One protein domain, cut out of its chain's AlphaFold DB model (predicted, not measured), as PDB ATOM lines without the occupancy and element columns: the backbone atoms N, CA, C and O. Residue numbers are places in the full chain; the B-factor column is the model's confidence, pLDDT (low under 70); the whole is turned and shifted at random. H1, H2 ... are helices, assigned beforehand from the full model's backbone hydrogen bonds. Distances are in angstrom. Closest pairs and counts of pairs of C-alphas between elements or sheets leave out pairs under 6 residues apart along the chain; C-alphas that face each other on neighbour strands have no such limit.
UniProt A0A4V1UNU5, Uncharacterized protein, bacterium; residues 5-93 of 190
ATOM      1  N   GLU A   5      -0.686  10.707 -28.490       88.06
ATOM      2  CA  GLU A   5      -0.149  11.845 -27.728       88.06
ATOM      3  C   GLU A   5       1.099  11.440 -26.930       88.06
ATOM      4  O   GLU A   5       2.077  12.189 -26.873       88.06
ATOM      5  N   ALA A   6       1.108  10.226 -26.370       89.62
ATOM      6  CA  ALA A   6       2.287   9.681 -25.707       89.62
ATOM      7  C   ALA A   6       3.433   9.410 -26.701       89.62
ATOM      8  O   ALA A   6       4.579   9.737 -26.399       89.62
ATOM      9  N   LEU A   7       3.135   8.904 -27.907       93.31
ATOM     10  CA  LEU A   7       4.144   8.724 -28.960       93.31
ATOM     11  C   LEU A   7       4.760  10.061 -29.381       93.31
ATOM     12  O   LEU A   7       5.980  10.163 -29.499       93.31
ATOM     13  N   LEU A   8       3.940  11.099 -29.557       95.38
ATOM     14  CA  LEU A   8       4.425  12.448 -29.853       95.38
ATOM     15  C   LEU A   8       5.361  12.962 -28.757       95.38
ATOM     16  O   LEU A   8       6.404  13.533 -29.068       95.38
ATOM     17  N   ALA A   9       5.025  12.745 -27.485       97.50
ATOM     18  CA  ALA A   9       5.889  13.131 -26.372       97.50
ATOM     19  C   ALA A   9       7.235  12.389 -26.401       97.50
ATOM     20  O   ALA A   9       8.280  13.017 -26.256       97.50
ATOM     21  N   VAL A  10       7.226  11.074 -26.646       98.06
ATOM     22  CA  VAL A  10       8.452  10.269 -26.776       98.06
ATOM     23  C   VAL A  10       9.331  10.781 -27.916       98.06
ATOM     24  O   VAL A  10      10.508  11.058 -27.700       98.06
ATOM     25  N   PHE A  11       8.778  10.960 -29.117       98.19
ATOM     26  CA  PHE A  11       9.571  11.397 -30.269       98.19
ATOM     27  C   PHE A  11      10.072  12.842 -30.147       98.19
ATOM     28  O   PHE A  11      11.133  13.156 -30.684       98.19
ATOM     29  N   ARG A  12       9.377  13.712 -29.404       98.56
ATOM     30  CA  ARG A  12       9.881  15.056 -29.071       98.56
ATOM     31  C   ARG A  12      11.107  14.989 -28.162       98.56
ATOM     32  O   ARG A  12      12.078  15.696 -28.413       98.56
ATOM     33  N   ASP A  13      11.102  14.108 -27.170       98.56
ATOM     34  CA  ASP A  13      12.261  13.923 -26.291       98.56
ATOM     35  C   ASP A  13      13.434  13.269 -27.037       98.56
ATOM     36  O   ASP A  13      14.573  13.725 -26.920       98.56
ATOM     37  N   VAL A  14      13.156  12.274 -27.890       98.56
ATOM     38  CA  VAL A  14      14.152  11.707 -28.817       98.56
ATOM     39  C   VAL A  14      14.761  12.812 -29.673       98.56
ATOM     40  O   VAL A  14      15.982  12.904 -29.773       98.56
ATOM     41  N   ARG A  15      13.931  13.693 -30.247       98.50
ATOM     42  CA  ARG A  15      14.384  14.798 -31.100       98.50
ATOM     43  C   ARG A  15      15.351  15.743 -30.386       98.50
ATOM     44  O   ARG A  15      16.269  16.248 -31.029       98.50
ATOM     45  N   VAL A  16      15.160  15.973 -29.086       98.25
ATOM     46  CA  VAL A  16      16.077  16.764 -28.250       98.25
ATOM     47  C   VAL A  16      17.395  16.023 -28.028       98.25
ATOM     48  O   VAL A  16      18.460  16.627 -28.139       98.25
ATOM     49  N   LEU A  17      17.348  14.718 -27.735       98.19
ATOM     50  CA  LEU A  17      18.555  13.929 -27.475       98.19
ATOM     51  C   LEU A  17      19.419  13.740 -28.721       98.19
ATOM     52  O   LEU A  17      20.631  13.914 -28.631       98.19
ATOM     53  N   VAL A  18      18.828  13.436 -29.882       97.88
ATOM     54  CA  VAL A  18      19.592  13.206 -31.125       97.88
ATOM     55  C   VAL A  18      20.263  14.478 -31.658       97.88
ATOM     56  O   VAL A  18      21.242  14.391 -32.395       97.88
ATOM     57  N   ASP A  19      19.786  15.658 -31.254       97.88
ATOM     58  CA  ASP A  19      20.303  16.964 -31.688       97.88
ATOM     59  C   ASP A  19      21.449  17.500 -30.814       97.88
ATOM     60  O   ASP A  19      22.020  18.561 -31.093       97.88
ATOM     61  N   LYS A  20      21.807  16.777 -29.744       96.94
ATOM     62  CA  LYS A  20      22.916  17.156 -28.868       96.94
ATOM     63  C   LYS A  20      24.221  17.309 -29.664       96.94
ATOM     64  O   LYS A  20      24.511  16.504 -30.557       96.94
ATOM     65  N   PRO A  21      25.019  18.356 -29.377       94.50
ATOM     66  CA  PRO A  21      26.147  18.699 -30.220       94.50
ATOM     67  C   PRO A  21      27.299  17.691 -30.206       94.50
ATOM     68  O   PRO A  21      28.076  17.642 -31.158       94.50
ATOM     69  N   ASP A  22      27.377  16.923 -29.132       94.62
ATOM     70  CA  ASP A  22      28.420  15.986 -28.736       94.62
ATOM     71  C   ASP A  22      28.054  14.514 -28.979       94.62
ATOM     72  O   ASP A  22      28.800  13.627 -28.573       94.62
ATOM     73  N   ASN A  23      26.938  14.247 -29.664       97.88
ATOM     74  CA  ASN A  23      26.554  12.890 -30.041       97.88
ATOM     75  C   ASN A  23      27.589  12.221 -30.964       97.88
ATOM     76  O   ASN A  23      28.049  12.818 -31.943       97.88
ATOM     77  N   ASP A  24      27.883  10.952 -30.684       97.62
ATOM     78  CA  ASP A  24      28.769  10.089 -31.462       97.62
ATOM     79  C   ASP A  24      27.961   9.136 -32.356       97.62
ATOM     80  O   ASP A  24      27.391   8.145 -31.899       97.62
ATOM     81  N   PHE A  25      27.941   9.431 -33.657       97.44
ATOM     82  CA  PHE A  25      27.198   8.675 -34.670       97.44
ATOM     83  C   PHE A  25      27.971   7.480 -35.253       97.44
ATOM     84  O   PHE A  25      27.449   6.803 -36.137       97.44
ATOM     85  N   THR A  26      29.190   7.191 -34.773       95.44
ATOM     86  CA  THR A  26      30.126   6.222 -35.385       95.44
ATOM     87  C   THR A  26      29.524   4.837 -35.629       95.44
ATOM     88  O   THR A  26      29.842   4.198 -36.631       95.44
ATOM     89  N   TRP A  27      28.664   4.370 -34.724       92.50
ATOM     90  CA  TRP A  27      28.090   3.023 -34.769       92.50
ATOM     91  C   TRP A  27      26.630   2.990 -35.181       92.50
ATOM     92  O   TRP A  27      26.008   1.957 -35.035       92.50
ATOM     93  N   THR A  28      26.085   4.094 -35.681       94.62
ATOM     94  CA  THR A  28      24.659   4.201 -35.998       94.62
ATOM     95  C   THR A  28      24.429   4.110 -37.501       94.62
ATOM     96  O   THR A  28      25.324   4.393 -38.299       94.62
ATOM     97  N   SER A  29      23.207   3.784 -37.924       94.31
ATOM     98  CA  SER A  29      22.829   3.897 -39.341       94.31
ATOM     99  C   SER A  29      22.651   5.349 -39.812       94.31
ATOM    100  O   SER A  29      22.565   5.597 -41.019       94.31
ATOM    101  N   TRP A  30      22.595   6.311 -38.887       97.62
ATOM    102  CA  TRP A  30      22.571   7.734 -39.200       97.62
ATOM    103  C   TRP A  30      23.974   8.221 -39.546       97.62
ATOM    104  O   TRP A  30      24.946   7.953 -38.848       97.62
ATOM    105  N   ILE A  31      24.068   8.975 -40.639       95.50
ATOM    106  CA  ILE A  31      25.335   9.535 -41.126       95.50
ATOM    107  C   ILE A  31      25.837  10.609 -40.157       95.50
ATOM    108  O   ILE A  31      27.029  10.718 -39.881       95.50
ATOM    109  N   ASP A  32      24.909  11.427 -39.678       96.62
ATOM    110  CA  ASP A  32      25.161  12.583 -38.834       96.62
ATOM    111  C   ASP A  32      23.877  13.043 -38.123       96.62
ATOM    112  O   ASP A  32      22.776  12.508 -38.319       96.62
ATOM    113  N   ARG A  33      24.022  14.109 -37.333       97.69
ATOM    114  CA  ARG A  33      22.922  14.792 -36.647       97.69
ATOM    115  C   ARG A  33      21.789  15.207 -37.583       97.69
ATOM    116  O   ARG A  33      20.620  15.063 -37.228       97.69
ATOM    117  N   GLU A  34      22.103  15.730 -38.766       97.62
ATOM    118  CA  GLU A  34      21.079  16.190 -39.707       97.62
ATOM    119  C   GLU A  34      20.241  15.012 -40.220       97.62
ATOM    120  O   GLU A  34      19.020  15.104 -40.321       97.62
ATOM    121  N   SER A  35      20.877  13.874 -40.497       97.81
ATOM    122  CA  SER A  35      20.185  12.659 -40.922       97.81
ATOM    123  C   SER A  35      19.263  12.094 -39.840       97.81
ATOM    124  O   SER A  35      18.114  11.776 -40.148       97.81
ATOM    125  N   ALA A  36      19.716  12.062 -38.581       98.00
ATOM    126  CA  ALA A  36      18.918  11.587 -37.455       98.00
ATOM    127  C   ALA A  36      17.714  12.500 -37.197       98.00
ATOM    128  O   ALA A  36      16.570  12.048 -37.179       98.00
ATOM    129  N   THR A  37      17.953  13.807 -37.061       98.31
ATOM    130  CA  THR A  37      16.884  14.794 -36.834       98.31
ATOM    131  C   THR A  37      15.838  14.768 -37.946       98.31
ATOM    132  O   THR A  37      14.650  14.752 -37.643       98.31
ATOM    133  N   ARG A  38      16.250  14.649 -39.217       98.38
ATOM    134  CA  ARG A  38      15.332  14.551 -40.362       98.38
ATOM    135  C   ARG A  38      14.411  13.331 -40.294       98.38
ATOM    136  O   ARG A  38      13.233  13.450 -40.627       98.38
ATOM    137  N   GLU A  39      14.923  12.166 -39.900       98.19
ATOM    138  CA  GLU A  39      14.094  10.961 -39.759       98.19
ATOM    139  C   GLU A  39      13.087  11.108 -38.610       98.19
ATOM    140  O   GLU A  39      11.894  10.854 -38.798       98.19
ATOM    141  N   ILE A  40      13.541  11.601 -37.454       98.38
ATOM    142  CA  ILE A  40      12.685  11.831 -36.283       98.38
ATOM    143  C   ILE A  40      11.602  12.883 -36.568       98.38
ATOM    144  O   ILE A  40      10.431  12.655 -36.259       98.38
ATOM    145  N   ASP A  41      11.956  13.989 -37.225       98.31
ATOM    146  CA  ASP A  41      11.010  15.030 -37.647       98.31
ATOM    147  C   ASP A  41       9.972  14.469 -38.639       98.31
ATOM    148  O   ASP A  41       8.796  14.839 -38.602       98.31
ATOM    149  N   GLY A  42      10.367  13.505 -39.477       96.56
ATOM    150  CA  GLY A  42       9.459  12.774 -40.361       96.56
ATOM    151  C   GLY A  42       8.426  11.920 -39.617       96.56
ATOM    152  O   GLY A  42       7.268  11.855 -40.041       96.56
ATOM    153  N   PHE A  43       8.799  11.279 -38.502       95.94
ATOM    154  CA  PHE A  43       7.834  10.564 -37.656       95.94
ATOM    155  C   PHE A  43       6.896  11.523 -36.930       95.94
ATOM    156  O   PHE A  43       5.686  11.294 -36.937       95.94
ATOM    157  N   LEU A  44       7.431  12.611 -36.369       96.38
ATOM    158  CA  LEU A  44       6.635  13.647 -35.711       96.38
ATOM    159  C   LEU A  44       5.570  14.213 -36.655       96.38
ATOM    160  O   LEU A  44       4.393  14.197 -36.308       96.38
ATOM    161  N   ALA A  45       5.948  14.597 -37.878       94.44
ATOM    162  CA  ALA A  45       5.010  15.132 -38.862       94.44
ATOM    163  C   ALA A  45       3.861  14.156 -39.181       94.44
ATOM    164  O   ALA A  45       2.699  14.560 -39.224       94.44
ATOM    165  N   LYS A  46       4.158  12.859 -39.351       88.19
ATOM    166  CA  LYS A  46       3.137  11.827 -39.620       88.19
ATOM    167  C   LYS A  46       2.201  11.599 -38.434       88.19
ATOM    168  O   LYS A  46       0.996  11.431 -38.632       88.19
ATOM    169  N   LEU A  47       2.744  11.587 -37.215       89.25
ATOM    170  CA  LEU A  47       1.960  11.445 -35.988       89.25
ATOM    171  C   LEU A  47       1.038  12.657 -35.777       89.25
ATOM    172  O   LEU A  47      -0.142  12.478 -35.476       89.25
ATOM    173  N   GLU A  48       1.538  13.878 -35.996       89.56
ATOM    174  CA  GLU A  48       0.762  15.120 -35.873       89.56
ATOM    175  C   GLU A  48      -0.347  15.212 -36.925       89.56
ATOM    176  O   GLU A  48      -1.482  15.570 -36.604       89.56
ATOM    177  N   ALA A  49      -0.052  14.815 -38.165       84.25
ATOM    178  CA  ALA A  49      -1.031  14.756 -39.247       84.25
ATOM    179  C   ALA A  49      -2.073  13.633 -39.070       84.25
ATOM    180  O   ALA A  49      -3.048  13.580 -39.821       84.25
ATOM    181  N   ARG A  50      -1.893  12.742 -38.079       79.19
ATOM    182  CA  ARG A  50      -2.707  11.533 -37.856       79.19
ATOM    183  C   ARG A  50      -2.838  10.675 -39.120       79.19
ATOM    184  O   ARG A  50      -3.888  10.089 -39.387       79.19
ATOM    185  N   GLU A  51      -1.758  10.614 -39.894       74.38
ATOM    186  CA  GLU A  51      -1.635   9.773 -41.085       74.38
ATOM    187  C   GLU A  51      -1.347   8.308 -40.705       74.38
ATOM    188  O   GLU A  51      -1.414   7.921 -39.534       74.38
ATOM    189  N   SER A  52      -1.040   7.453 -41.691       72.44
ATOM    190  CA  SER A  52      -0.671   6.064 -41.411       72.44
ATOM    191  C   SER A  52       0.537   6.013 -40.469       72.44
ATOM    192  O   SER A  52       1.619   6.523 -40.764       72.44
ATOM    193  N   MET A  53       0.338   5.403 -39.299       76.75
ATOM    194  CA  MET A  53       1.380   5.313 -38.282       76.75
ATOM    195  C   MET A  53       2.495   4.378 -38.774       76.75
ATOM    196  O   MET A  53       2.230   3.195 -39.017       76.75
ATOM    197  N   PRO A  54       3.748   4.851 -38.907       81.56
ATOM    198  CA  PRO A  54       4.849   4.051 -39.436       81.56
ATOM    199  C   PRO A  54       5.452   3.144 -38.348       81.56
ATOM    200  O   PRO A  54       6.646   3.201 -38.072       81.56
ATOM    201  N   ILE A  55       4.621   2.311 -37.710       83.50
ATOM    202  CA  ILE A  55       4.972   1.515 -36.517       83.50
ATOM    203  C   ILE A  55       6.219   0.658 -36.751       83.50
ATOM    204  O   ILE A  55       7.110   0.639 -35.912       83.50
ATOM    205  N   ALA A  56       6.322  -0.000 -37.909       81.19
ATOM    206  CA  ALA A  56       7.488  -0.814 -38.245       81.19
ATOM    207  C   ALA A  56       8.787   0.011 -38.281       81.19
ATOM    208  O   ALA A  56       9.787  -0.408 -37.714       81.19
ATOM    209  N   SER A  57       8.764   1.200 -38.891       89.56
ATOM    210  CA  SER A  57       9.930   2.091 -38.944       89.56
ATOM    211  C   SER A  57      10.292   2.642 -37.565       89.56
ATOM    212  O   SER A  57      11.465   2.674 -37.213       89.56
ATOM    213  N   MET A  58       9.292   3.019 -36.763       94.19
ATOM    214  CA  MET A  58       9.513   3.470 -35.385       94.19
ATOM    215  C   MET A  58      10.115   2.349 -34.521       94.19
ATOM    216  O   MET A  58      11.077   2.591 -33.799       94.19
ATOM    217  N   ASN A  59       9.628   1.112 -34.662       91.75
ATOM    218  CA  ASN A  59      10.209  -0.059 -33.998       91.75
ATOM    219  C   ASN A  59      11.662  -0.299 -34.411       91.75
ATOM    220  O   ASN A  59      12.470  -0.636 -33.557       91.75
ATOM    221  N   THR A  60      12.021  -0.103 -35.684       94.00
ATOM    222  CA  THR A  60      13.419  -0.225 -36.131       94.00
ATOM    223  C   THR A  60      14.333   0.767 -35.415       94.00
ATOM    224  O   THR A  60      15.432   0.393 -35.018       94.00
ATOM    225  N   VAL A  61      13.885   2.010 -35.209       97.25
ATOM    226  CA  VAL A  61      14.673   3.021 -34.484       97.25
ATOM    227  C   VAL A  61      14.936   2.608 -33.034       97.25
ATOM    228  O   VAL A  61      16.043   2.811 -32.537       97.25
ATOM    229  N   PHE A  62      13.946   1.995 -32.382       96.38
ATOM    230  CA  PHE A  62      14.020   1.546 -30.988       96.38
ATOM    231  C   PHE A  62      14.536   0.113 -30.797       96.38
ATOM    232  O   PHE A  62      14.716  -0.299 -29.653       96.38
ATOM    233  N   ALA A  63      14.770  -0.645 -31.871       92.00
ATOM    234  CA  ALA A  63      15.142  -2.055 -31.795       92.00
ATOM    235  C   ALA A  63      16.441  -2.274 -30.995       92.00
ATOM    236  O   ALA A  63      17.285  -1.376 -30.928       92.00
ATOM    237  N   PRO A  64      16.661  -3.481 -30.436       90.94
ATOM    238  CA  PRO A  64      17.980  -3.875 -29.959       90.94
ATOM    239  C   PRO A  64      19.015  -3.699 -31.067       90.94
ATOM    240  O   PRO A  64      18.778  -4.113 -32.203       90.94
ATOM    241  N   THR A  65      20.154  -3.086 -30.749       92.94
ATOM    242  CA  THR A  65      21.181  -2.649 -31.714       92.94
ATOM    243  C   THR A  65      20.627  -1.747 -32.823       92.94
ATOM    244  O   THR A  65      21.158  -1.687 -33.923       92.94
ATOM    245  N   GLY A  66      19.509  -1.076 -32.549       95.81
ATOM    246  CA  GLY A  66      18.915  -0.095 -33.436       95.81
ATOM    247  C   GLY A  66      19.629   1.255 -33.337       95.81
ATOM    248  O   GLY A  66      20.339   1.517 -32.359       95.81
ATOM    249  N   PRO A  67      19.379   2.158 -34.301       97.62
ATOM    250  CA  PRO A  67      20.108   3.419 -34.436       97.62
ATOM    251  C   PRO A  67      20.086   4.275 -33.167       97.62
ATOM    252  O   PRO A  67      21.098   4.869 -32.798       97.62
ATOM    253  N   LEU A  68      18.945   4.316 -32.465       98.12
ATOM    254  CA  LEU A  68      18.812   5.116 -31.252       98.12
ATOM    255  C   LEU A  68      19.589   4.517 -30.075       98.12
ATOM    256  O   LEU A  68      20.196   5.271 -29.321       98.12
ATOM    257  N   GLN A  69      19.602   3.187 -29.932       98.00
ATOM    258  CA  GLN A  69      20.359   2.518 -28.871       98.00
ATOM    259  C   GLN A  69      21.869   2.666 -29.092       98.00
ATOM    260  O   GLN A  69      22.605   2.976 -28.155       98.00
ATOM    261  N   GLU A  70      22.331   2.466 -30.328       98.00
ATOM    262  CA  GLU A  70      23.745   2.609 -30.694       98.00
ATOM    263  C   GLU A  70      24.237   4.040 -30.460       98.00
ATOM    264  O   GLU A  70      25.312   4.241 -29.880       98.00
ATOM    265  N   LEU A  71      23.418   5.034 -30.829       98.44
ATOM    266  CA  LEU A  71      23.709   6.441 -30.569       98.44
ATOM    267  C   LEU A  71      23.780   6.715 -29.065       98.44
ATOM    268  O   LEU A  71      24.724   7.359 -28.608       98.44
ATOM    269  N   ALA A  72      22.812   6.205 -28.296       98.19
ATOM    270  CA  ALA A  72      22.720   6.410 -26.853       98.19
ATOM    271  C   ALA A  72      23.950   5.905 -26.107       98.19
ATOM    272  O   ALA A  72      24.512   6.613 -25.269       98.19
ATOM    273  N   ILE A  73      24.373   4.681 -26.427       97.56
ATOM    274  CA  ILE A  73      25.532   4.036 -25.811       97.56
ATOM    275  C   ILE A  73      26.804   4.808 -26.162       97.56
ATOM    276  O   ILE A  73      27.591   5.123 -25.270       97.56
ATOM    277  N   SER A  74      26.981   5.156 -27.439       97.44
ATOM    278  CA  SER A  74      28.181   5.861 -27.914       97.44
ATOM    279  C   SER A  74      28.268   7.293 -27.371       97.44
ATOM    280  O   SER A  74      29.357   7.805 -27.130       97.44
ATOM    281  N   SER A  75      27.119   7.917 -27.111       97.56
ATOM    282  CA  SER A  75      27.004   9.315 -26.674       97.56
ATOM    283  C   SER A  75      26.769   9.480 -25.165       97.56
ATOM    284  O   SER A  75      26.552  10.593 -24.690       97.56
ATOM    285  N   GLY A  76      26.787   8.387 -24.394       97.38
ATOM    286  CA  GLY A  76      26.729   8.420 -22.928       97.38
ATOM    287  C   GLY A  76      25.354   8.682 -22.300       97.38
ATOM    288  O   GLY A  76      25.309   9.029 -21.123       97.38
ATOM    289  N   TRP A  77      24.251   8.505 -23.034       97.88
ATOM    290  CA  TRP A  77      22.873   8.674 -22.531       97.88
ATOM    291  C   TRP A  77      22.042   7.378 -22.598       97.88
ATOM    292  O   TRP A  77      20.845   7.375 -22.878       97.88
ATOM    293  N   GLY A  78      22.691   6.235 -22.350       96.56
ATOM    294  CA  GLY A  78      22.052   4.914 -22.388       96.56
ATOM    295  C   GLY A  78      20.867   4.751 -21.423       96.56
ATOM    296  O   GLY A  78      19.882   4.112 -21.782       96.56
ATOM    297  N   GLU A  79      20.918   5.363 -20.238       97.00
ATOM    298  CA  GLU A  79      19.819   5.316 -19.259       97.00
ATOM    299  C   GLU A  79      18.591   6.099 -19.749       97.00
ATOM    300  O   GLU A  79      17.455   5.636 -19.636       97.00
ATOM    301  N   GLU A  80      18.800   7.264 -20.367       97.94
ATOM    302  CA  GLU A  80      17.726   8.039 -20.988       97.94
ATOM    303  C   GLU A  80      17.089   7.287 -22.157       97.94
ATOM    304  O   GLU A  80      15.874   7.366 -22.344       97.94
ATOM    305  N   TYR A  81      17.881   6.524 -22.919       97.88
ATOM    306  CA  TYR A  81      17.343   5.630 -23.942       97.88
ATOM    307  C   TYR A  81      16.431   4.557 -23.339       97.88
ATOM    308  O   TYR A  81      15.341   4.362 -23.867       97.88
ATOM    309  N   LEU A  82      16.824   3.901 -22.240       96.19
ATOM    310  CA  LEU A  82      15.978   2.889 -21.592       96.19
ATOM    311  C   LEU A  82      14.637   3.490 -21.152       96.19
ATOM    312  O   LEU A  82      13.582   2.951 -21.478       96.19
ATOM    313  N   ALA A  83      14.665   4.670 -20.525       96.50
ATOM    314  CA  ALA A  83      13.445   5.375 -20.136       96.50
ATOM    315  C   ALA A  83      12.569   5.770 -21.342       96.50
ATOM    316  O   ALA A  83      11.338   5.744 -21.261       96.50
ATOM    317  N   LEU A  84      13.178   6.152 -22.469       97.69
ATOM    318  CA  LEU A  84      12.448   6.431 -23.708       97.69
ATOM    319  C   LEU A  84      11.870   5.167 -24.339       97.69
ATOM    320  O   LEU A  84      10.752   5.229 -24.844       97.69
ATOM    321  N   ALA A  85      12.597   4.051 -24.313       94.88
ATOM    322  CA  ALA A  85      12.138   2.768 -24.827       94.88
ATOM    323  C   ALA A  85      10.923   2.267 -24.037       94.88
ATOM    324  O   ALA A  85       9.907   1.938 -24.643       94.88
ATOM    325  N   ASP A  86      10.962   2.339 -22.704       90.25
ATOM    326  CA  ASP A  86       9.822   1.978 -21.851       90.25
ATOM    327  C   ASP A  86       8.575   2.804 -22.194       90.25
ATOM    328  O   ASP A  86       7.488   2.263 -22.411       90.25
ATOM    329  N   ARG A  87       8.738   4.128 -22.318       93.75
ATOM    330  CA  ARG A  87       7.651   5.043 -22.694       93.75
ATOM    331  C   ARG A  87       7.167   4.820 -24.123       93.75
ATOM    332  O   ARG A  87       5.980   4.987 -24.389       93.75
ATOM    333  N   PHE A  88       8.063   4.491 -25.051       93.00
ATOM    334  CA  PHE A  88       7.719   4.171 -26.434       93.00
ATOM    335  C   PHE A  88       6.839   2.923 -26.489       93.00
ATOM    336  O   PHE A  88       5.774   2.949 -27.104       93.00
ATOM    337  N   GLU A  89       7.244   1.860 -25.799       85.88
ATOM    338  CA  GLU A  89       6.468   0.628 -25.715       85.88
ATOM    339  C   GLU A  89       5.118   0.845 -25.014       85.88
ATOM    340  O   GLU A  89       4.097   0.334 -25.473       85.88
ATOM    341  N   GLU A  90       5.073   1.644 -23.944       81.94
ATOM    342  CA  GLU A  90       3.817   2.040 -23.298       81.94
ATOM    343  C   GLU A  90       2.909   2.830 -24.258       81.94
ATOM    344  O   GLU A  90       1.703   2.583 -24.333       81.94
ATOM    345  N   ALA A  91       3.483   3.750 -25.037       86.75
ATOM    346  CA  ALA A  91       2.762   4.606 -25.972       86.75
ATOM    347  C   ALA A  91       2.240   3.858 -27.206       86.75
ATOM    348  O   ALA A  91       1.150   4.161 -27.696       86.75
ATOM    349  N   LEU A  92       2.953   2.838 -27.686       80.94
ATOM    350  CA  LEU A  92       2.415   1.884 -28.661       80.94
ATOM    351  C   LEU A  92       1.215   1.099 -28.098       80.94
ATOM    352  O   LEU A  92       0.440   0.503 -28.852       80.94
ATOM    353  N   GLY A  93       1.006   1.157 -26.783       66.00
ATOM    354  CA  GLY A  93       0.066   0.318 -26.070       66.00
ATOM    355  C   GLY A  93       0.577  -1.115 -26.014       66.00
ATOM    356  O   GLY A  93       1.531  -1.492 -26.690       66.00
TER     357      GLY A  93
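What this domain is: This is residues 5 to 93 of the 190 residues of an uncharacterized protein of bacterium (UniProt A0A4V1UNU5). Three long helices, H2, H1 and H5, stand side by side with H1 between the other two and running the opposite way to them, and two short helices, H3 and then H4, follow one after the other along the side left between H2 and H5. The result is a small, aligned bundle, less tightly closed where H3 comes near H2, and the long link of residues 19 to 32 loops round the end where H1 ends and H2 begins. The printed part has 89 residues with five named helices, H1 to H5 in order along the chain, and no named strand; its class is all helix. It is compact, with a radius of gyration of the C-alphas of 12.0 A, and rounded, with spans of 33 by 24 by 19 A.

How they stand to each other: H2, residues 33 to 48, is the longest helix. It forms a helical hairpin with H1, residues 5 to 18: the two touch, closest at the C-alphas of Arg 15 and Ile 40, 6.2 A apart, at a shallow tilt of 10 degrees, opposite ways. H1 also touches H5, residues 78 to 91, at a shallow tilt of 20 degrees, opposite ways; the closest C-alphas are those of Ala 6 and Ala 91, 5.1 A apart. H5, with residues 78 to 81 alone, touches H4, residues 67 to 74, and the two form a helical hairpin at a shallow tilt of 25 degrees; the closest C-alphas, of Ala 72 and Gly 78, are 4.8 A apart. H4 and H3, residues 55 to 62, touch only at the corner by their link, closest at the C-alphas of Val 61 and Pro 67, 5.4 A apart. H3 is close to H2 but not clearly touching it, with the closest C-alphas, of Phe 43 and Met 58, 7.6 A apart. H2 is apart from H4 and H5, and H1 is apart from H3. In H1, H2, H3, H4 and H5, every backbone O i to N i+4 pair is within hydrogen-bond range.

Where its parts are: H2 measures 22.2 A from its first to its last C-alpha, beginning at C-alpha 33, (22.922, 14.792, -36.647). H1 measures 20.1 A and begins at C-alpha 5, (-0.149, 11.845, -27.728). H5 measures 19.6 A and ends at C-alpha 91, (2.762, 4.606, -25.972). The short helices H3 and H4 have 8 residues each.

The domain as a whole: The two C-alphas farthest apart, those of Glu 51 and Gly 76, are 33.7 A from each other. The printed part has no cut. The link from H1 to H2 is long, with 14 residues; that from H2 to H3 is short, and those from H3 to H4 and from H4 to H5 are tight. The mean pLDDT of the printed part is 93.5, and one residue, Gly 93, is under 70.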